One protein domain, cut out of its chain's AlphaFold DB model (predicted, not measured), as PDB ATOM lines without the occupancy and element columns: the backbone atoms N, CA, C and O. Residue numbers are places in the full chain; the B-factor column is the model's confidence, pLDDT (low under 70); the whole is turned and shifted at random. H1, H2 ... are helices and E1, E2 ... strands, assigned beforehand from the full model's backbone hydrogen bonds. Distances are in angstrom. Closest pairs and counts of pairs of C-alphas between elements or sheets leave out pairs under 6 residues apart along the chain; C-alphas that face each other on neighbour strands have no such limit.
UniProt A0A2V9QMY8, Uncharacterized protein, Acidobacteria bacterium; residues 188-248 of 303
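What this domain is: This is residues 188 to 248 of the 303 residues of an uncharacterized protein of Acidobacteria bacterium (UniProt A0A2V9QMY8). There is little regular structure: a two-strand hairpin, E1 and E2, reaches away from a body of loops, residues 188 to 218, and short helix H1 lies far from the hairpin's turn. The 61 printed residues hold H1, E1, E2 and E3 in that order, class mixed, with 17 residues in named elements. The whole is compact, radius of gyration of the C-alphas 11.8 A, spanning 32 by 29 by 24 A.

Where its parts are: E1, residues 228 to 232, runs 13.2 A from C-alpha 228 at (223.324, 365.588, 454.874). E2 is residues 239 to 243, 12.8 A; E3 is 245 to 247, ending at (236.204, 360.607, 451.775). H1 is 219 to 222, 5.6 A.

How they stand to each other: E1 and E2 are antiparallel at 154 degrees; N 229 and O 242 are 2.9 A apart, within hydrogen-bond range. E2 runs on into E3 at 62 degrees. E3 pairs with no named strand. H1, too short for an O i to N i+4 pair, is apart from E2 and E3.

The domain as a whole: The printed part has no cut. No link is long. Residues 224 and 233 to 237 have pLDDT under 70.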
ATOM      1  N   CYS A 188     229.914 359.706 458.078       87.06
ATOM      2  CA  CYS A 188     230.481 360.552 459.111       87.06
ATOM      3  C   CYS A 188     229.386 360.832 460.136       87.06
ATOM      4  O   CYS A 188     228.561 361.720 459.955       87.06
ATOM      5  N   PHE A 189     229.364 360.020 461.184       88.06
ATOM      6  CA  PHE A 189     228.515 360.214 462.345       88.06
ATOM      7  C   PHE A 189     229.222 359.658 463.576       88.06
ATOM      8  O   PHE A 189     230.055 358.751 463.467       88.06
ATOM      9  N   ALA A 190     228.883 360.175 464.751       85.38
ATOM     10  CA  ALA A 190     229.262 359.554 466.012       85.38
ATOM     11  C   ALA A 190     228.051 358.835 466.622       85.38
ATOM     12  O   ALA A 190     226.908 359.050 466.224       85.38
ATOM     13  N   LYS A 191     228.302 357.922 467.561       88.44
ATOM     14  CA  LYS A 191     227.248 357.321 468.383       88.44
ATOM     15  C   LYS A 191     227.328 357.947 469.758       88.44
ATOM     16  O   LYS A 191     228.394 357.910 470.373       88.44
ATOM     17  N   SER A 192     226.218 358.494 470.237       85.00
ATOM     18  CA  SER A 192     226.178 359.041 471.588       85.00
ATOM     19  C   SER A 192     226.405 357.928 472.616       85.00
ATOM     20  O   SER A 192     225.709 356.910 472.619       85.00
ATOM     21  N   GLN A 193     227.397 358.112 473.486       83.88
ATOM     22  CA  GLN A 193     227.760 357.135 474.516       83.88
ATOM     23  C   GLN A 193     227.015 357.367 475.842       83.88
ATOM     24  O   GLN A 193     226.953 356.462 476.675       83.88
ATOM     25  N   SER A 194     226.404 358.543 476.027       78.12
ATOM     26  CA  SER A 194     225.795 358.982 477.289       78.12
ATOM     27  C   SER A 194     224.684 360.021 477.076       78.12
ATOM     28  O   SER A 194     224.613 360.663 476.033       78.12
ATOM     29  N   GLY A 195     223.836 360.229 478.088       79.81
ATOM     30  CA  GLY A 195     222.759 361.229 478.063       79.81
ATOM     31  C   GLY A 195     221.433 360.718 477.485       79.81
ATOM     32  O   GLY A 195     221.273 359.528 477.218       79.81
ATOM     33  N   HIS A 196     220.473 361.633 477.299       74.81
ATOM     34  CA  HIS A 196     219.102 361.326 476.852       74.81
ATOM     35  C   HIS A 196     219.043 360.673 475.456       74.81
ATOM     36  O   HIS A 196     218.109 359.942 475.143       74.81
ATOM     37  N   TYR A 197     220.079 360.884 474.641       73.25
ATOM     38  CA  TYR A 197     220.194 360.363 473.277       73.25
ATOM     39  C   TYR A 197     221.164 359.179 473.162       73.25
ATOM     40  O   TYR A 197     221.761 358.964 472.109       73.25
ATOM     41  N   ARG A 198     221.396 358.431 474.249       79.88
ATOM     42  CA  ARG A 198     222.351 357.313 474.261       79.88
ATOM     43  C   ARG A 198     222.022 356.291 473.167       79.88
ATOM     44  O   ARG A 198     220.898 355.813 473.063       79.88
ATOM     45  N   GLY A 199     223.031 355.931 472.378       81.38
ATOM     46  CA  GLY A 199     222.906 355.001 471.254       81.38
ATOM     47  C   GLY A 199     222.427 355.637 469.945       81.38
ATOM     48  O   GLY A 199     222.545 354.995 468.902       81.38
ATOM     49  N   SER A 200     221.954 356.888 469.964       85.62
ATOM     50  CA  SER A 200     221.544 357.606 468.756       85.62
ATOM     51  C   SER A 200     222.738 358.025 467.900       85.62
ATOM     52  O   SER A 200     223.847 358.260 468.400       85.62
ATOM     53  N   VAL A 201     222.489 358.116 466.594       89.00
ATOM     54  CA  VAL A 201     223.437 358.651 465.618       89.00
ATOM     55  C   VAL A 201     223.460 360.171 465.746       89.00
ATOM     56  O   VAL A 201     222.420 360.810 465.630       89.00
ATOM     57  N   ILE A 202     224.638 360.735 466.007       89.31
ATOM     58  CA  ILE A 202     224.834 362.173 466.200       89.31
ATOM     59  C   ILE A 202     225.667 362.770 465.068       89.31
ATOM     60  O   ILE A 202     226.636 362.157 464.594       89.31
ATOM     61  N   ASN A 203     225.302 363.982 464.663       88.19
ATOM     62  CA  ASN A 203     226.095 364.768 463.734       88.19
ATOM     63  C   ASN A 203     227.355 365.281 464.464       88.19
ATOM     64  O   ASN A 203     227.226 365.948 465.493       88.19
ATOM     65  N   PRO A 204     228.573 364.991 463.968       83.50
ATOM     66  CA  PRO A 204     229.815 365.435 464.601       83.50
ATOM     67  C   PRO A 204     229.947 366.955 464.705       83.50
ATOM     68  O   PRO A 204     230.624 367.444 465.605       83.50
ATOM     69  N   ASP A 205     229.316 367.695 463.795       82.12
ATOM     70  CA  ASP A 205     229.446 369.140 463.743       82.12
ATOM     71  C   ASP A 205     228.495 369.846 464.731       82.12
ATOM     72  O   ASP A 205     228.792 370.968 465.148       82.12
ATOM     73  N   THR A 206     227.336 369.259 465.065       81.00
ATOM     74  CA  THR A 206     226.335 369.851 465.991       81.00
ATOM     75  C   THR A 206     226.283 369.176 467.354       81.00
ATOM     76  O   THR A 206     225.828 369.786 468.314       81.00
ATOM     77  N   GLY A 207     226.703 367.914 467.450       78.81
ATOM     78  CA  GLY A 207     226.521 367.088 468.644       78.81
ATOM     79  C   GLY A 207     225.078 366.616 468.875       78.81
ATOM     80  O   GLY A 207     224.833 365.903 469.847       78.81
ATOM     81  N   SER A 208     224.141 366.966 467.990       83.44
ATOM     82  CA  SER A 208     222.721 366.608 468.101       83.44
ATOM     83  C   SER A 208     222.391 365.319 467.339       83.44
ATOM     84  O   SER A 208     223.112 364.962 466.398       83.44
ATOM     85  N   PRO A 209     221.316 364.599 467.721       85.31
ATOM     86  CA  PRO A 209     220.813 363.467 466.950       85.31
ATOM     87  C   PRO A 209     220.456 363.878 465.523       85.31
ATOM     88  O   PRO A 209     219.851 364.928 465.322       85.31
ATOM     89  N   VAL A 210     220.808 363.032 464.558       84.94
ATOM     90  CA  VAL A 210     220.401 363.219 463.162       84.94
ATOM     91  C   VAL A 210     218.942 362.799 463.028       84.94
ATOM     92  O   VAL A 210     218.600 361.640 463.297       84.94
ATOM     93  N   GLU A 211     218.089 363.727 462.605       83.75
ATOM     94  CA  GLU A 211     216.645 363.518 462.482       83.75
ATOM     95  C   GLU A 211     216.170 363.851 461.061       83.75
ATOM     96  O   GLU A 211     216.636 364.788 460.418       83.75
ATOM     97  N   THR A 212     215.244 363.054 460.533       78.94
ATOM     98  CA  THR A 212     214.551 363.317 459.262       78.94
ATOM     99  C   THR A 212     213.059 363.172 459.513       78.94
ATOM    100  O   THR A 212     212.628 362.160 460.061       78.94
ATOM    101  N   ASP A 213     212.282 364.202 459.174       76.81
ATOM    102  CA  ASP A 213     210.825 364.248 459.370       76.81
ATOM    103  C   ASP A 213     210.384 363.887 460.805       76.81
ATOM    104  O   ASP A 213     209.406 363.175 461.027       76.81
ATOM    105  N   GLY A 214     211.149 364.340 461.806       74.88
ATOM    106  CA  GLY A 214     210.886 364.078 463.228       74.88
ATOM    107  C   GLY A 214     211.247 362.666 463.708       74.88
ATOM    108  O   GLY A 214     211.006 362.335 464.868       74.88
ATOM    109  N   THR A 215     211.844 361.833 462.849       81.94
ATOM    110  CA  THR A 215     212.316 360.487 463.203       81.94
ATOM    111  C   THR A 215     213.839 360.451 463.290       81.94
ATOM    112  O   THR A 215     214.544 360.899 462.384       81.94
ATOM    113  N   ARG A 216     214.364 359.882 464.380       84.25
ATOM    114  CA  ARG A 216     215.809 359.697 464.582       84.25
ATOM    115  C   ARG A 216     216.351 358.607 463.683       84.25
ATOM    116  O   ARG A 216     215.841 357.488 463.685       84.25
ATOM    117  N   LEU A 217     217.441 358.921 462.994       84.88
ATOM    118  CA  LEU A 217     218.102 357.963 462.129       84.88
ATOM    119  C   LEU A 217     218.962 356.983 462.929       84.88
ATOM    120  O   LEU A 217     219.631 357.318 463.913       84.88
ATOM    121  N   THR A 218     218.957 355.744 462.464       85.44
ATOM    122  CA  THR A 218     219.799 354.648 462.935       85.44
ATOM    123  C   THR A 218     220.961 354.433 461.974       85.44
ATOM    124  O   THR A 218     220.989 354.962 460.870       85.44
ATOM    125  N   VAL A 219     221.938 353.610 462.362       83.88
ATOM    126  CA  VAL A 219     223.079 353.277 461.490       83.88
ATOM    127  C   VAL A 219     222.631 352.674 460.156       83.88
ATOM    128  O   VAL A 219     223.237 352.966 459.131       83.88
ATOM    129  N   HIS A 220     221.560 351.877 460.158       83.69
ATOM    130  CA  HIS A 220     221.063 351.209 458.955       83.69
ATOM    131  C   HIS A 220     220.497 352.179 457.915       83.69
ATOM    132  O   HIS A 220     220.517 351.880 456.720       83.69
ATOM    133  N   ASP A 221     220.054 353.362 458.340       82.75
ATOM    134  CA  ASP A 221     219.540 354.389 457.432       82.75
ATOM    135  C   ASP A 221     220.660 355.017 456.591       82.75
ATOM    136  O   ASP A 221     220.431 355.479 455.470       82.75
ATOM    137  N   PHE A 222     221.901 354.957 457.086       82.00
ATOM    138  CA  PHE A 222     223.075 355.433 456.365       82.00
ATOM    139  C   PHE A 222     223.523 354.452 455.273       82.00
ATOM    140  O   PHE A 222     223.995 354.902 454.235       82.00
ATOM    141  N   ASP A 223     223.294 353.141 455.413       78.19
ATOM    142  CA  ASP A 223     223.809 352.126 454.473       78.19
ATOM    143  C   ASP A 223     223.322 352.322 453.023       78.19
ATOM    144  O   ASP A 223     224.014 351.965 452.065       78.19
ATOM    145  N   LYS A 224     222.128 352.899 452.838       69.81
ATOM    146  CA  LYS A 224     221.483 353.029 451.520       69.81
ATOM    147  C   LYS A 224     221.726 354.374 450.839       69.81
ATOM    148  O   LYS A 224     221.594 354.458 449.616       69.81
ATOM    149  N   LYS A 225     222.017 355.444 451.589       79.94
ATOM    150  CA  LYS A 225     222.032 356.819 451.059       79.94
ATOM    151  C   LYS A 225     223.097 357.694 451.719       79.94
ATOM    152  O   LYS A 225     223.432 357.557 452.889       79.94
ATOM    153  N   ARG A 226     223.613 358.658 450.951       82.50
ATOM    154  CA  ARG A 226     224.476 359.728 451.474       82.50
ATOM    155  C   ARG A 226     223.602 360.843 452.036       82.50
ATOM    156  O   ARG A 226     222.978 361.577 451.274       82.50
ATOM    157  N   LEU A 227     223.562 360.929 453.358       85.00
ATOM    158  CA  LEU A 227     222.747 361.887 454.096       85.00
ATOM    159  C   LEU A 227     223.522 363.179 454.377       85.00
ATOM    160  O   LEU A 227     224.754 363.190 454.428       85.00
ATOM    161  N   HIS A 228     222.791 364.275 454.532       86.31
ATOM    162  CA  HIS A 228     223.324 365.588 454.874       86.31
ATOM    163  C   HIS A 228     222.283 366.360 455.679       86.31
ATOM    164  O   HIS A 228     221.090 366.103 455.542       86.31
ATOM    165  N   GLU A 229     222.742 367.320 456.472       85.12
ATOM    166  CA  GLU A 229     221.892 368.235 457.229       85.12
ATOM    167  C   GLU A 229     222.253 369.679 456.881       85.12
ATOM    168  O   GLU A 229     223.413 370.005 456.609       85.12
ATOM    169  N   ILE A 230     221.255 370.557 456.896       84.00
ATOM    170  CA  ILE A 230     221.470 372.002 456.853       84.00
ATOM    171  C   ILE A 230     221.376 372.482 458.295       84.00
ATOM    172  O   ILE A 230     220.328 372.383 458.922       84.00
ATOM    173  N   VAL A 231     222.496 372.955 458.828       81.94
ATOM    174  CA  VAL A 231     222.631 373.337 460.233       81.94
ATOM    175  C   VAL A 231     222.676 374.855 460.335       81.94
ATOM    176  O   VAL A 231     223.464 375.491 459.638       81.94
ATOM    177  N   GLU A 232     221.890 375.439 461.231       81.12
ATOM    178  CA  GLU A 232     221.982 376.863 461.558       81.12
ATOM    179  C   GLU A 232     223.111 377.129 462.565       81.12
ATOM    180  O   GLU A 232     223.320 376.374 463.513       81.12
ATOM    181  N   GLY A 233     223.880 378.194 462.338       69.56
ATOM    182  CA  GLY A 233     224.936 378.628 463.248       69.56
ATOM    183  C   GLY A 233     224.381 379.165 464.570       69.56
ATOM    184  O   GLY A 233     223.312 379.769 464.607       69.56
ATOM    185  N   GLU A 234     225.157 379.023 465.647       67.00
ATOM    186  CA  GLU A 234     224.760 379.350 467.032       67.00
ATOM    187  C   GLU A 234     224.251 380.785 467.247       67.00
ATOM    188  O   GLU A 234     223.505 381.043 468.187       67.00
ATOM    189  N   LYS A 235     224.651 381.736 466.393       67.94
ATOM    190  CA  LYS A 235     224.264 383.156 466.497       67.94
ATOM    191  C   LYS A 235     223.067 383.547 465.622       67.94
ATOM    192  O   LYS A 235     222.730 384.727 465.577       67.94
ATOM    193  N   GLY A 236     222.436 382.581 464.950       63.09
ATOM    194  CA  GLY A 236     221.352 382.816 463.997       63.09
ATOM    195  C   GLY A 236     221.834 383.489 462.705       63.09
ATOM    196  O   GLY A 236     222.755 384.304 462.696       63.09
ATOM    197  N   GLY A 237     221.230 383.123 461.573       67.38
ATOM    198  CA  GLY A 237     221.411 383.827 460.294       67.38
ATOM    199  C   GLY A 237     222.477 383.282 459.336       67.38
ATOM    200  O   GLY A 237     222.563 383.764 458.210       67.38
ATOM    201  N   THR A 238     223.257 382.260 459.712       74.31
ATOM    202  CA  THR A 238     224.132 381.537 458.765       74.31
ATOM    203  C   THR A 238     223.808 380.051 458.763       74.31
ATOM    204  O   THR A 238     223.903 379.388 459.791       74.31
ATOM    205  N   THR A 239     223.416 379.519 457.607       82.31
ATOM    206  CA  THR A 239     223.226 378.081 457.398       82.31
ATOM    207  C   THR A 239     224.524 377.469 456.882       82.31
ATOM    208  O   THR A 239     225.171 378.008 455.981       82.31
ATOM    209  N   ARG A 240     224.930 376.332 457.446       81.25
ATOM    210  CA  ARG A 240     226.025 375.510 456.925       81.25
ATOM    211  C   ARG A 240     225.487 374.187 456.410       81.25
ATOM    212  O   ARG A 240     224.629 373.556 457.023       81.25
ATOM    213  N   TYR A 241     226.056 373.738 455.304       85.12
ATOM    214  CA  TYR A 241     225.860 372.384 454.815       85.12
ATOM    215  C   TYR A 241     226.766 371.430 455.603       85.12
ATOM    216  O   TYR A 241     227.990 371.531 455.507       85.12
ATOM    217  N   SER A 242     226.176 370.525 456.382       85.25
ATOM    218  CA  SER A 242     226.889 369.483 457.122       85.25
ATOM    219  C   SER A 242     226.722 368.142 456.407       85.25
ATOM    220  O   SER A 242     225.645 367.546 456.357       85.25
ATOM    221  N   ALA A 243     227.806 367.679 455.790       86.88
ATOM    222  CA  ALA A 243     227.845 366.398 455.105       86.88
ATOM    223  C   ALA A 243     228.086 365.271 456.120       86.88
ATOM    224  O   ALA A 243     229.181 365.152 456.664       86.88
ATOM    225  N   LEU A 244     227.124 364.361 456.297       89.50
ATOM    226  CA  LEU A 244     227.282 363.174 457.156       89.50
ATOM    227  C   LEU A 244     228.058 362.041 456.458       89.50
ATOM    228  O   LEU A 244     227.788 360.846 456.610       89.50
ATOM    229  N   TRP A 245     229.021 362.418 455.624       87.12
ATOM    230  CA  TRP A 245     229.841 361.536 454.810       87.12
ATOM    231  C   TRP A 245     231.168 362.224 454.510       87.12
ATOM    232  O   TRP A 245     231.241 363.431 454.300       87.12
ATOM    233  N   GLN A 246     232.235 361.438 454.482       85.25
ATOM    234  CA  GLN A 246     233.588 361.907 454.215       85.25
ATOM    235  C   GLN A 246     234.312 360.951 453.270       85.25
ATOM    236  O   GLN A 246     233.939 359.783 453.130       85.25
ATOM    237  N   ALA A 247     235.357 361.446 452.608       80.50
ATOM    238  CA  ALA A 247     236.204 360.607 451.775       80.50
ATOM    239  C   ALA A 247     236.924 359.565 452.649       80.50
ATOM    240  O   ALA A 247     237.629 359.907 453.600       80.50
ATOM    241  N   ASP A 248     236.756 358.292 452.310       79.12
ATOM    242  CA  ASP A 248     237.409 357.176 452.978       79.12
ATOM    243  C   ASP A 248     238.885 357.119 452.573       79.12
ATOM    244  O   ASP A 248     239.238 356.679 451.477       79.12
TER     245      ASP A 248